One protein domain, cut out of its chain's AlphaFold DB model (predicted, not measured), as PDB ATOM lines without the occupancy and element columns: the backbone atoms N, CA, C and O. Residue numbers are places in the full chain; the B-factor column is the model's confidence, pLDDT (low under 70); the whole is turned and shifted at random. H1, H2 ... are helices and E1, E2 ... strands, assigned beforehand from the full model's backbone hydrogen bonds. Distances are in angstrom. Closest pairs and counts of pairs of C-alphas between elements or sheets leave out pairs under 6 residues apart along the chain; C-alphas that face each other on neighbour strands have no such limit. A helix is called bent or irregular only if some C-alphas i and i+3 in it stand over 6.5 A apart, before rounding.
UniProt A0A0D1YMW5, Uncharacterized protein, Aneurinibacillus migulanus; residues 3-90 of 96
ATOM      1  N   PHE A   3      52.042  49.081 -41.947       90.25
ATOM      2  CA  PHE A   3      52.213  48.702 -40.547       90.25
ATOM      3  C   PHE A   3      53.411  47.775 -40.347       90.25
ATOM      4  O   PHE A   3      53.832  47.059 -41.251       90.25
ATOM      5  N   PHE A   4      53.958  47.771 -39.139       91.38
ATOM      6  CA  PHE A   4      54.985  46.823 -38.744       91.38
ATOM      7  C   PHE A   4      54.357  45.462 -38.462       91.38
ATOM      8  O   PHE A   4      53.473  45.336 -37.614       91.38
ATOM      9  N   CYS A   5      54.863  44.428 -39.126       90.38
ATOM     10  CA  CYS A   5      54.625  43.052 -38.723       90.38
ATOM     11  C   CYS A   5      55.146  42.857 -37.283       90.38
ATOM     12  O   CYS A   5      56.356  42.999 -37.082       90.38
ATOM     13  N   PRO A   6      54.296  42.513 -36.294       86.69
ATOM     14  CA  PRO A   6      54.719  42.432 -34.895       86.69
ATOM     15  C   PRO A   6      55.921  41.500 -34.648       86.69
ATOM     16  O   PRO A   6      56.877  41.942 -34.007       86.69
ATOM     17  N   PRO A   7      55.972  40.272 -35.207       90.25
ATOM     18  CA  PRO A   7      57.132  39.400 -35.014       90.25
ATOM     19  C   PRO A   7      58.342  39.780 -35.877       90.25
ATOM     20  O   PRO A   7      59.477  39.660 -35.426       90.25
ATOM     21  N   CYS A   8      58.138  40.229 -37.119       88.19
ATOM     22  CA  CYS A   8      59.255  40.457 -38.043       88.19
ATOM     23  C   CYS A   8      59.858  41.863 -37.954       88.19
ATOM     24  O   CYS A   8      60.941  42.077 -38.495       88.19
ATOM     25  N   GLN A   9      59.143  42.827 -37.364       87.00
ATOM     26  CA  GLN A   9      59.504  44.253 -37.322       87.00
ATOM     27  C   GLN A   9      59.777  44.867 -38.710       87.00
ATOM     28  O   GLN A   9      60.431  45.900 -38.843       87.00
ATOM     29  N   LYS A  10      59.252  44.236 -39.766       88.50
ATOM     30  CA  LYS A  10      59.297  44.726 -41.147       88.50
ATOM     31  C   LYS A  10      57.996  45.435 -41.479       88.50
ATOM     32  O   LYS A  10      56.934  45.018 -41.016       88.50
ATOM     33  N   VAL A  11      58.092  46.480 -42.291       88.00
ATOM     34  CA  VAL A  11      56.925  47.208 -42.793       88.00
ATOM     35  C   VAL A  11      56.230  46.347 -43.843       88.00
ATOM     36  O   VAL A  11      56.878  45.789 -44.728       88.00
ATOM     37  N   VAL A  12      54.920  46.221 -43.696       87.50
ATOM     38  CA  VAL A  12      54.006  45.539 -44.609       87.50
ATOM     39  C   VAL A  12      52.961  46.558 -45.040       87.50
ATOM     40  O   VAL A  12      52.536  47.394 -44.238       87.50
ATOM     41  N   ASP A  13      52.558  46.496 -46.301       82.31
ATOM     42  CA  ASP A  13      51.496  47.320 -46.860       82.31
ATOM     43  C   ASP A  13      50.308  46.457 -47.315       82.31
ATOM     44  O   ASP A  13      50.383  45.228 -47.360       82.31
ATOM     45  N   ASP A  14      49.202  47.105 -47.677       69.38
ATOM     46  CA  ASP A  14      47.999  46.419 -48.177       69.38
ATOM     47  C   ASP A  14      48.218  45.724 -49.539       69.38
ATOM     48  O   ASP A  14      47.318  45.034 -50.019       69.38
ATOM     49  N   SER A  15      49.370  45.925 -50.195       69.94
ATOM     50  CA  SER A  15      49.666  45.328 -51.502       69.94
ATOM     51  C   SER A  15      50.241  43.912 -51.394       69.94
ATOM     52  O   SER A  15      50.217  43.167 -52.375       69.94
ATOM     53  N   HIS A  16      50.675  43.503 -50.196       66.44
ATOM     54  CA  HIS A  16      51.252  42.187 -49.943       66.44
ATOM     55  C   HIS A  16      50.423  41.366 -48.955       66.44
ATOM     56  O   HIS A  16      49.864  41.864 -47.979       66.44
ATOM     57  N   HIS A  17      50.397  40.049 -49.172       79.00
ATOM     58  CA  HIS A  17      49.853  39.125 -48.185       79.00
ATOM     59  C   HIS A  17      50.654  39.197 -46.879       79.00
ATOM     60  O   HIS A  17      51.886  39.250 -46.887       79.00
ATOM     61  N   LEU A  18      49.944  39.135 -45.750       85.06
ATOM     62  CA  LEU A  18      50.560  38.983 -44.434       85.06
ATOM     63  C   LEU A  18      51.493  37.771 -44.430       85.06
ATOM     64  O   LEU A  18      51.106  36.685 -44.866       85.06
ATOM     65  N   CYS A  19      52.701  37.929 -43.890       89.12
ATOM     66  CA  CYS A  19      53.577  36.781 -43.686       89.12
ATOM     67  C   CYS A  19      52.968  35.825 -42.644       89.12
ATOM     68  O   CYS A  19      52.233  36.248 -41.750       89.12
ATOM     69  N   HIS A  20      53.325  34.541 -42.711       90.12
ATOM     70  CA  HIS A  20      52.788  33.520 -41.803       90.12
ATOM     71  C   HIS A  20      52.981  33.848 -40.318       90.12
ATOM     72  O   HIS A  20      52.126  33.528 -39.503       90.12
ATOM     73  N   GLN A  21      54.072  34.531 -39.962       91.62
ATOM     74  CA  GLN A  21      54.311  34.943 -38.579       91.62
ATOM     75  C   GLN A  21      53.332  36.039 -38.138       91.62
ATOM     76  O   GLN A  21      52.824  35.986 -37.025       91.62
ATOM     77  N   ALA A  22      53.026  37.007 -39.010       91.44
ATOM     78  CA  ALA A  22      52.009  38.018 -38.729       91.44
ATOM     79  C   ALA A  22      50.629  37.372 -38.558       91.44
ATOM     80  O   ALA A  22      49.912  37.706 -37.621       91.44
ATOM     81  N   GLN A  23      50.282  36.431 -39.441       92.94
ATOM     82  CA  GLN A  23      49.020  35.691 -39.372       92.94
ATOM     83  C   GLN A  23      48.900  34.914 -38.057       92.94
ATOM     84  O   GLN A  23      47.886  35.035 -37.377       92.94
ATOM     85  N   ALA A  24      49.946  34.176 -37.671       94.38
ATOM     86  CA  ALA A  24      49.985  33.447 -36.404       94.38
ATOM     87  C   ALA A  24      49.846  34.393 -35.202       94.38
ATOM     88  O   ALA A  24      49.037  34.146 -34.317       94.38
ATOM     89  N   TRP A  25      50.553  35.526 -35.215       95.12
ATOM     90  CA  TRP A  25      50.451  36.514 -34.143       95.12
ATOM     91  C   TRP A  25      49.033  37.086 -34.012       95.12
ATOM     92  O   TRP A  25      48.504  37.172 -32.906       95.12
ATOM     93  N   PHE A  26      48.382  37.441 -35.126       95.00
ATOM     94  CA  PHE A  26      46.996  37.916 -35.089       95.00
ATOM     95  C   PHE A  26      46.033  36.823 -34.627       95.00
ATOM     96  O   PHE A  26      45.129  37.103 -33.846       95.00
ATOM     97  N   HIS A  27      46.243  35.581 -35.056       95.50
ATOM     98  CA  HIS A  27      45.465  34.450 -34.573       95.50
ATOM     99  C   HIS A  27      45.587  34.297 -33.045       95.50
ATOM    100  O   HIS A  27      44.566  34.214 -32.366       95.50
ATOM    101  N   ASP A  28      46.798  34.383 -32.488       95.44
ATOM    102  CA  ASP A  28      47.065  34.295 -31.040       95.44
ATOM    103  C   ASP A  28      46.576  35.518 -30.240       95.44
ATOM    104  O   ASP A  28      46.426  35.473 -29.010       95.44
ATOM    105  N   ALA A  29      46.338  36.634 -30.928       95.19
ATOM    106  CA  ALA A  29      45.714  37.825 -30.369       95.19
ATOM    107  C   ALA A  29      44.175  37.750 -30.365       95.19
ATOM    108  O   ALA A  29      43.534  38.635 -29.797       95.19
ATOM    109  N   SER A  30      43.566  36.718 -30.961       96.56
ATOM    110  CA  SER A  30      42.105  36.564 -30.992       96.56
ATOM    111  C   SER A  30      41.505  36.521 -29.585       96.56
ATOM    112  O   SER A  30      42.054  35.911 -28.668       96.56
ATOM    113  N   GLY A  31      40.364  37.183 -29.412       94.56
ATOM    114  CA  GLY A  31      39.679  37.359 -28.132       94.56
ATOM    115  C   GLY A  31      40.328  38.388 -27.203       94.56
ATOM    116  O   GLY A  31      39.739  38.725 -26.179       94.56
ATOM    117  N   LYS A  32      41.512  38.916 -27.539       95.25
ATOM    118  CA  LYS A  32      42.164  39.982 -26.772       95.25
ATOM    119  C   LYS A  32      41.768  41.345 -27.318       95.25
ATOM    120  O   LYS A  32      41.362  41.491 -28.470       95.25
ATOM    121  N   LYS A  33      41.953  42.369 -26.493       96.75
ATOM    122  CA  LYS A  33      41.908  43.747 -26.958       96.75
ATOM    123  C   LYS A  33      43.199  44.082 -27.696       96.75
ATOM    124  O   LYS A  33      44.302  43.866 -27.183       96.75
ATOM    125  N   LEU A  34      43.041  44.608 -28.903       96.81
ATOM    126  CA  LEU A  34      44.133  44.980 -29.788       96.81
ATOM    127  C   LEU A  34      44.203  46.500 -29.917       96.81
ATOM    128  O   LEU A  34      43.191  47.171 -30.103       96.81
ATOM    129  N   TRP A  35      45.409  47.043 -29.884       96.19
ATOM    130  CA  TRP A  35      45.694  48.438 -30.169       96.19
ATOM    131  C   TRP A  35      46.409  48.567 -31.500       96.19
ATOM    132  O   TRP A  35      47.413  47.903 -31.755       96.19
ATOM    133  N   ARG A  36      45.919  49.487 -32.324       95.12
ATOM    134  CA  ARG A  36      46.633  50.031 -33.471       95.12
ATOM    135  C   ARG A  36      47.120  51.421 -33.101       95.12
ATOM    136  O   ARG A  36      46.316  52.337 -32.929       95.12
ATOM    137  N   ILE A  37      48.428  51.589 -32.988       94.44
ATOM    138  CA  ILE A  37      49.047  52.863 -32.623       94.44
ATOM    139  C   ILE A  37      49.979  53.347 -33.724       94.44
ATOM    140  O   ILE A  37      50.492  52.560 -34.518       94.44
ATOM    141  N   ARG A  38      50.240  54.648 -33.760       94.12
ATOM    142  CA  ARG A  38      51.309  55.240 -34.562       94.12
ATOM    143  C   ARG A  38      51.996  56.316 -33.742       94.12
ATOM    144  O   ARG A  38      51.341  57.210 -33.208       94.12
ATOM    145  N   ARG A  39      53.320  56.237 -33.625       91.62
ATOM    146  CA  ARG A  39      54.115  57.260 -32.930       91.62
ATOM    147  C   ARG A  39      54.177  58.540 -33.764       91.62
ATOM    148  O   ARG A  39      54.002  58.496 -34.979       91.62
ATOM    149  N   LEU A  40      54.432  59.684 -33.126       88.81
ATOM    150  CA  LEU A  40      54.432  60.988 -33.811       88.81
ATOM    151  C   LEU A  40      55.394  61.057 -35.013       88.81
ATOM    152  O   LEU A  40      55.060  61.665 -36.022       88.81
ATOM    153  N   ASN A  41      56.539  60.375 -34.931       87.31
ATOM    154  CA  ASN A  41      57.592  60.399 -35.954       87.31
ATOM    155  C   ASN A  41      57.688  59.092 -36.763       87.31
ATOM    156  O   ASN A  41      58.732  58.799 -37.342       87.31
ATOM    157  N   GLN A  42      56.638  58.270 -36.762       87.94
ATOM    158  CA  GLN A  42      56.591  57.021 -37.523       87.94
ATOM    159  C   GLN A  42      55.453  57.068 -38.536       87.94
ATOM    160  O   GLN A  42      54.365  57.547 -38.228       87.94
ATOM    161  N   TYR A  43      55.709  56.562 -39.743       87.69
ATOM    162  CA  TYR A  43      54.712  56.512 -40.813       87.69
ATOM    163  C   TYR A  43      53.829  55.260 -40.709       87.69
ATOM    164  O   TYR A  43      52.607  55.354 -40.835       87.69
ATOM    165  N   ALA A  44      54.439  54.110 -40.412       91.38
ATOM    166  CA  ALA A  44      53.758  52.832 -40.291       91.38
ATOM    167  C   ALA A  44      53.093  52.663 -38.914       91.38
ATOM    168  O   ALA A  44      53.631  53.072 -37.882       91.38
ATOM    169  N   TYR A  45      51.918  52.036 -38.906       93.69
ATOM    170  CA  TYR A  45      51.216  51.648 -37.686       93.69
ATOM    171  C   TYR A  45      51.906  50.474 -36.988       93.69
ATOM    172  O   TYR A  45      52.591  49.664 -37.607       93.69
ATOM    173  N   GLN A  46      51.672  50.342 -35.692       93.81
ATOM    174  CA  GLN A  46      52.081  49.203 -34.889       93.81
ATOM    175  C   GLN A  46      50.841  48.572 -34.260       93.81
ATOM    176  O   GLN A  46      49.975  49.283 -33.745       93.81
ATOM    177  N   TYR A  47      50.779  47.242 -34.298       95.00
ATOM    178  CA  TYR A  47      49.776  46.469 -33.575       95.00
ATOM    179  C   TYR A  47      50.385  45.872 -32.322       95.00
ATOM    180  O   TYR A  47      51.470  45.295 -32.386       95.00
ATOM    181  N   ILE A  48      49.680  46.026 -31.209       95.31
ATOM    182  CA  ILE A  48      50.055  45.482 -29.905       95.31
ATOM    183  C   ILE A  48      48.797  45.093 -29.132       95.31
ATOM    184  O   ILE A  48      47.722  45.647 -29.345       95.31
ATOM    185  N   THR A  49      48.927  44.128 -28.241       95.69
ATOM    186  CA  THR A  49      47.888  43.722 -27.289       95.69
ATOM    187  C   THR A  49      47.738  44.749 -26.163       95.69
ATOM    188  O   THR A  49      48.608  45.596 -25.956       95.69
ATOM    189  N   GLU A  50      46.630  44.692 -25.421       94.69
ATOM    190  CA  GLU A  50      46.431  45.529 -24.226       94.69
ATOM    191  C   GLU A  50      47.564  45.362 -23.201       94.69
ATOM    192  O   GLU A  50      48.051  46.364 -22.687       94.69
ATOM    193  N   ASP A  51      48.045  44.137 -22.964       93.06
ATOM    194  CA  ASP A  51      49.139  43.885 -22.015       93.06
ATOM    195  C   ASP A  51      50.437  44.589 -22.445       93.06
ATOM    196  O   ASP A  51      51.113  45.239 -21.644       93.06
ATOM    197  N   GLU A  52      50.767  44.521 -23.738       92.94
ATOM    198  CA  GLU A  52      51.917  45.224 -24.316       92.94
ATOM    199  C   GLU A  52      51.733  46.746 -24.264       92.94
ATOM    200  O   GLU A  52      52.678  47.477 -23.960       92.94
ATOM    201  N   TYR A  53      50.519  47.241 -24.523       93.12
ATOM    202  CA  TYR A  53      50.197  48.665 -24.426       93.12
ATOM    203  C   TYR A  53      50.357  49.184 -22.990       93.12
ATOM    204  O   TYR A  53      51.003  50.216 -22.775       93.12
ATOM    205  N   ALA A  54      49.843  48.446 -22.003       92.38
ATOM    206  CA  ALA A  54      49.978  48.766 -20.587       92.38
ATOM    207  C   ALA A  54      51.451  48.771 -20.150       92.38
ATOM    208  O   ALA A  54      51.900  49.715 -19.493       92.38
ATOM    209  N   TYR A  55      52.229  47.773 -20.586       92.31
ATOM    210  CA  TYR A  55      53.669  47.723 -20.337       92.31
ATOM    211  C   TYR A  55      54.389  48.953 -20.906       92.31
ATOM    212  O   TYR A  55      55.153  49.608 -20.191       92.31
ATOM    213  N   LEU A  56      54.099  49.329 -22.156       90.12
ATOM    214  CA  LEU A  56      54.692  50.508 -22.790       90.12
ATOM    215  C   LEU A  56      54.354  51.809 -22.048       90.12
ATOM    216  O   LEU A  56      55.236  52.648 -21.873       90.12
ATOM    217  N   CYS A  57      53.110  51.961 -21.586       88.44
ATOM    218  CA  CYS A  57      52.677  53.130 -20.816       88.44
ATOM    219  C   CYS A  57      53.347  53.210 -19.437       88.44
ATOM    220  O   CYS A  57      53.570  54.307 -18.930       88.44
ATOM    221  N   SER A  58      53.669  52.063 -18.829       89.56
ATOM    222  CA  SER A  58      54.282  52.012 -17.495       89.56
ATOM    223  C   SER A  58      55.741  52.482 -17.473       89.56
ATOM    224  O   SER A  58      56.202  53.013 -16.465       89.56
ATOM    225  N   GLY A  59      56.472  52.302 -18.579       82.50
ATOM    226  CA  GLY A  59      57.905  52.589 -18.635       82.50
ATOM    227  C   GLY A  59      58.253  54.034 -18.994       82.50
ATOM    228  O   GLY A  59      59.306  54.524 -18.592       82.50
ATOM    229  N   GLN A  60      57.426  54.705 -19.802       79.94
ATOM    230  CA  GLN A  60      57.714  56.037 -20.347       79.94
ATOM    231  C   GLN A  60      56.478  56.643 -21.025       79.94
ATOM    232  O   GLN A  60      55.608  55.928 -21.520       79.94
ATOM    233  N   SER A  61      56.407  57.977 -21.086       84.19
ATOM    234  CA  SER A  61      55.320  58.670 -21.783       84.19
ATOM    235  C   SER A  61      55.335  58.355 -23.281       84.19
ATOM    236  O   SER A  61      56.305  58.638 -23.986       84.19
ATOM    237  N   LEU A  62      54.233  57.801 -23.785       88.00
ATOM    238  CA  LEU A  62      54.049  57.526 -25.206       88.00
ATOM    239  C   LEU A  62      53.514  58.767 -25.927       88.00
ATOM    240  O   LEU A  62      52.424  59.248 -25.627       88.00
ATOM    241  N   ILE A  63      54.260  59.259 -26.918       90.62
ATOM    242  CA  ILE A  63      53.803  60.329 -27.814       90.62
ATOM    243  C   ILE A  63      53.305  59.695 -29.116       90.62
ATOM    244  O   ILE A  63      54.093  59.252 -29.963       90.62
ATOM    245  N   LEU A  64      51.983  59.640 -29.266       92.31
ATOM    246  CA  LEU A  64      51.300  59.003 -30.390       92.31
ATOM    247  C   LEU A  64      50.649  60.056 -31.296       92.31
ATOM    248  O   LEU A  64      50.052  61.012 -30.810       92.31
ATOM    249  N   SER A  65      50.758  59.874 -32.614       93.38
ATOM    250  CA  SER A  65      49.965  60.625 -33.598       93.38
ATOM    251  C   SER A  65      48.570  60.028 -33.776       93.38
ATOM    252  O   SER A  65      47.631  60.745 -34.112       93.38
ATOM    253  N   GLU A  66      48.431  58.719 -33.564       93.19
ATOM    254  CA  GLU A  66      47.159  58.008 -33.639       93.19
ATOM    255  C   GLU A  66      47.163  56.816 -32.679       93.19
ATOM    256  O   GLU A  66      48.183  56.140 -32.514       93.19
ATOM    257  N   ALA A  67      46.014  56.549 -32.065       93.50
ATOM    258  CA  ALA A  67      45.761  55.352 -31.278       93.50
ATOM    259  C   ALA A  67      44.299  54.935 -31.455       93.50
ATOM    260  O   ALA A  67      43.392  55.759 -31.328       93.50
ATOM    261  N   GLN A  68      44.076  53.657 -31.745       95.12
ATOM    262  CA  GLN A  68      42.753  53.062 -31.862       95.12
ATOM    263  C   GLN A  68      42.757  51.687 -31.202       95.12
ATOM    264  O   GLN A  68      43.646  50.880 -31.465       95.12
ATOM    265  N   SER A  69      41.757  51.418 -30.371       95.56
ATOM    266  CA  SER A  69      41.541  50.108 -29.765       95.56
ATOM    267  C   SER A  69      40.450  49.329 -30.491       95.56
ATOM    268  O   SER A  69      39.517  49.913 -31.052       95.56
ATOM    269  N   PHE A  70      40.572  48.009 -30.433       96.69
ATOM    270  CA  PHE A  70      39.622  47.042 -30.954       96.69
ATOM    271  C   PHE A  70      39.368  45.980 -29.885       96.69
ATOM    272  O   PHE A  70      40.266  45.200 -29.559       96.69
ATOM    273  N   ASP A  71      38.157  45.966 -29.345       97.00
ATOM    274  CA  ASP A  71      37.679  44.927 -28.434       97.00
ATOM    275  C   ASP A  71      37.189  43.706 -29.233       97.00
ATOM    276  O   ASP A  71      36.926  43.808 -30.435       97.00
ATOM    277  N   ASP A  72      37.079  42.539 -28.590       95.69
ATOM    278  CA  ASP A  72      36.640  41.278 -29.216       95.69
ATOM    279  C   ASP A  72      37.299  41.009 -30.584       95.69
ATOM    280  O   ASP A  72      36.618  40.721 -31.587       95.69
ATOM    281  N   PHE A  73      38.625  41.172 -30.639       97.19
ATOM    282  CA  PHE A  73      39.391  40.992 -31.865       97.19
ATOM    283  C   PHE A  73      39.291  39.546 -32.362       97.19
ATOM    284  O   PHE A  73      39.457  38.594 -31.605       97.19
ATOM    285  N   ASP A  74      39.041  39.381 -33.653       96.81
ATOM    286  CA  ASP A  74      39.026  38.106 -34.355       96.81
ATOM    287  C   ASP A  74      40.198  38.081 -35.341       96.81
ATOM    288  O   ASP A  74      40.168  38.747 -36.381       96.81
ATOM    289  N   GLY A  75      41.226  37.296 -35.013       94.06
ATOM    290  CA  GLY A  75      42.426  37.125 -35.827       94.06
ATOM    291  C   GLY A  75      42.204  36.361 -37.130       94.06
ATOM    292  O   GLY A  75      43.069  36.411 -38.001       94.06
ATOM    293  N   THR A  76      41.054  35.701 -37.306       93.12
ATOM    294  CA  THR A  76      40.698  35.024 -38.564       93.12
ATOM    295  C   THR A  76      40.182  36.025 -39.591       93.12
ATOM    296  O   THR A  76      40.578  35.990 -40.757       93.12
ATOM    297  N   SER A  77      39.301  36.936 -39.165       94.19
ATOM    298  CA  SER A  77      38.722  37.970 -40.036       94.19
ATOM    299  C   SER A  77      39.476  39.302 -40.004       94.19
ATOM    300  O   SER A  77      39.181  40.194 -40.801       94.19
ATOM    301  N   TYR A  78      40.445  39.453 -39.096       94.00
ATOM    302  CA  TYR A  78      41.140  40.707 -38.795       94.00
ATOM    303  C   TYR A  78      40.164  41.847 -38.473       94.00
ATOM    304  O   TYR A  78      40.330  42.989 -38.924       94.00
ATOM    305  N   THR A  79      39.114  41.533 -37.711       95.75
ATOM    306  CA  THR A  79      38.098  42.500 -37.287       95.75
ATOM    307  C   THR A  79      38.001  42.589 -35.775       95.75
ATOM    308  O   THR A  79      38.239  41.621 -35.070       95.75
ATOM    309  N   GLY A  80      37.599  43.746 -35.270       96.62
ATOM    310  CA  GLY A  80      37.255  43.934 -33.864       96.62
ATOM    311  C   GLY A  80      36.258  45.070 -33.703       96.62
ATOM    312  O   GLY A  80      35.917  45.757 -34.672       96.62
ATOM    313  N   VAL A  81      35.749  45.240 -32.493       96.69
ATOM    314  CA  VAL A  81      34.794  46.283 -32.124       96.69
ATOM    315  C   VAL A  81      35.568  47.561 -31.817       96.69
ATOM    316  O   VAL A  81      36.374  47.595 -30.895       96.69
ATOM    317  N   ASP A  82      35.365  48.603 -32.622       94.94
ATOM    318  CA  ASP A  82      36.007  49.899 -32.401       94.94
ATOM    319  C   ASP A  82      35.397  50.649 -31.201       94.94
ATOM    320  O   ASP A  82      34.370  50.261 -30.645       94.94
ATOM    321  N   SER A  83      35.987  51.791 -30.836       91.62
ATOM    322  CA  SER A  83      35.501  52.645 -29.739       91.62
ATOM    323  C   SER A  83      34.085  53.211 -29.931       91.62
ATOM    324  O   SER A  83      33.534  53.811 -29.011       91.62
ATOM    325  N   ARG A  84      33.480  53.035 -31.113       93.19
ATOM    326  CA  ARG A  84      32.086  53.407 -31.404       93.19
ATOM    327  C   ARG A  84      31.136  52.214 -31.269       93.19
ATOM    328  O   ARG A  84      29.965  52.339 -31.617       93.19
ATOM    329  N   GLY A  85      31.627  51.059 -30.819       94.25
ATOM    330  CA  GLY A  85      30.853  49.825 -30.721       94.25
ATOM    331  C   GLY A  85      30.627  49.132 -32.069       94.25
ATOM    332  O   GLY A  85      29.767  48.257 -32.167       94.25
ATOM    333  N   LYS A  86      31.360  49.502 -33.131       95.44
ATOM    334  CA  LYS A  86      31.178  48.925 -34.469       95.44
ATOM    335  C   LYS A  86      32.260  47.897 -34.779       95.44
ATOM    336  O   LYS A  86      33.448  48.207 -34.739       95.44
ATOM    337  N   ARG A  87      31.856  46.698 -35.220       95.06
ATOM    338  CA  ARG A  87      32.799  45.712 -35.768       95.06
ATOM    339  C   ARG A  87      33.374  46.207 -37.099       95.06
ATOM    340  O   ARG A  87      32.638  46.460 -38.056       95.06
ATOM    341  N   THR A  88      34.688  46.383 -37.150       95.06
ATOM    342  CA  THR A  88      35.422  46.911 -38.306       95.06
ATOM    343  C   THR A  88      36.749  46.183 -38.485       95.06
ATOM    344  O   THR A  88      37.254  45.564 -37.553       95.06
ATOM    345  N   SER A  89      37.310  46.225 -39.698       93.56
ATOM    346  CA  SER A  89      38.650  45.686 -39.947       93.56
ATOM    347  C   SER A  89      39.717  46.578 -39.320       93.56
ATOM    348  O   SER A  89      39.664  47.801 -39.473       93.56
ATOM    349  N   ILE A  90      40.722  45.956 -38.704       92.19
ATOM    350  CA  ILE A  90      41.865  46.660 -38.109       92.19
ATOM    351  C   ILE A  90      42.727  47.375 -39.161       92.19
ATOM    352  O   ILE A  90      43.406  48.346 -38.835       92.19
TER     353      ILE A  90
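AT A GLANCE: This is residues 3 to 90 of the 96 residues of an uncharacterized protein of Aneurinibacillus migulanus (UniProt A0A0D1YMW5). A strongly twisted sheet of five strands is bent along its long strand E4, with helix H2 standing up from one face over the edge strand E3 and helix H1 beside the strands near the last residue of E4. The first part of E4 is in a three-stranded piece with E3 and E2, and its last part in a small three-stranded piece with E5 and E6; the short strand E1 lies apart from this sheet. The 88 printed residues have two named helices and six named strands, in the order E1 H1 E2 E3 H2 E4 E5 E6. The sheet's order is E3, E2, E4, E5, E6, antiparallel throughout, and the class is mixed. The whole is compact, with a radius of gyration of the C-alphas of 12.6 A and spans of 32 by 29 by 19 A.

HOW THE PARTS SIT: E4, residues 64 to 74, bends by 74 degrees at residue 71. Its residues 64 to 70 pair with E2, residues 34 to 39, where N 36 and O 68 are 2.8 A apart. E3, residues 45 to 49, forms a hairpin with E2, with N 35 and O 48 at 2.8 A. Residues 71 to 74 of E4 pair with E5, residues 79 to 81, with N 71 and O 81 at 2.9 A. E6, residues 87 to 89, is the other edge strand, and N 80 and O 88 are 2.9 A apart; E4, E5 and E6 make a meander, each strand the antiparallel neighbour of the one before. H2, residues 50 to 59, lies over E3 at a height over the sheet of 9.5 A, and its line rises 48 degrees from the local plane, two layers with the helix on one face. Its closest C-alphas to E2 are Glu 50 and Leu 34, 6.0 A. E3, H2 and E4 form a split strand-helix-strand unit, two strands running the same way with E2 between them, and its crossover is right-handed. H1, residues 20 to 28, is on the sheet at a height of 9.1 A but, only just, over none of its strands, with 2 of its 9 C-alphas falling on E4; its closest C-alphas to E4 are His 27 and Asp 74, 7.4 A. H1 and H2 are apart. E1, residues 11 to 13, pairs with no named strand and is apart from H1. In H1 and H2 every O i to N i+4 pair is within hydrogen-bond range.

IN THESE COORDINATES: E1 runs 6.8 A from C-alpha 11 at (56.925, 47.208, -42.793), H1 12.2 A, E2 16.1 A, E3 13.5 A and H2 14.6 A. E4 runs 24.6 A to C-alpha 74 at (39.026, 38.106, -34.355). E5 and E6 each run 7.2 A, and E6 ends at C-alpha 89, (38.650, 45.686, -39.947).

THE WHOLE: The C-alphas farthest apart, of Ser 15 and Ser 58, are 35.0 A apart. The printed part has no cut and no long link. Mean pLDDT of the printed part is 91.4; residues 14 to 16 are under 70.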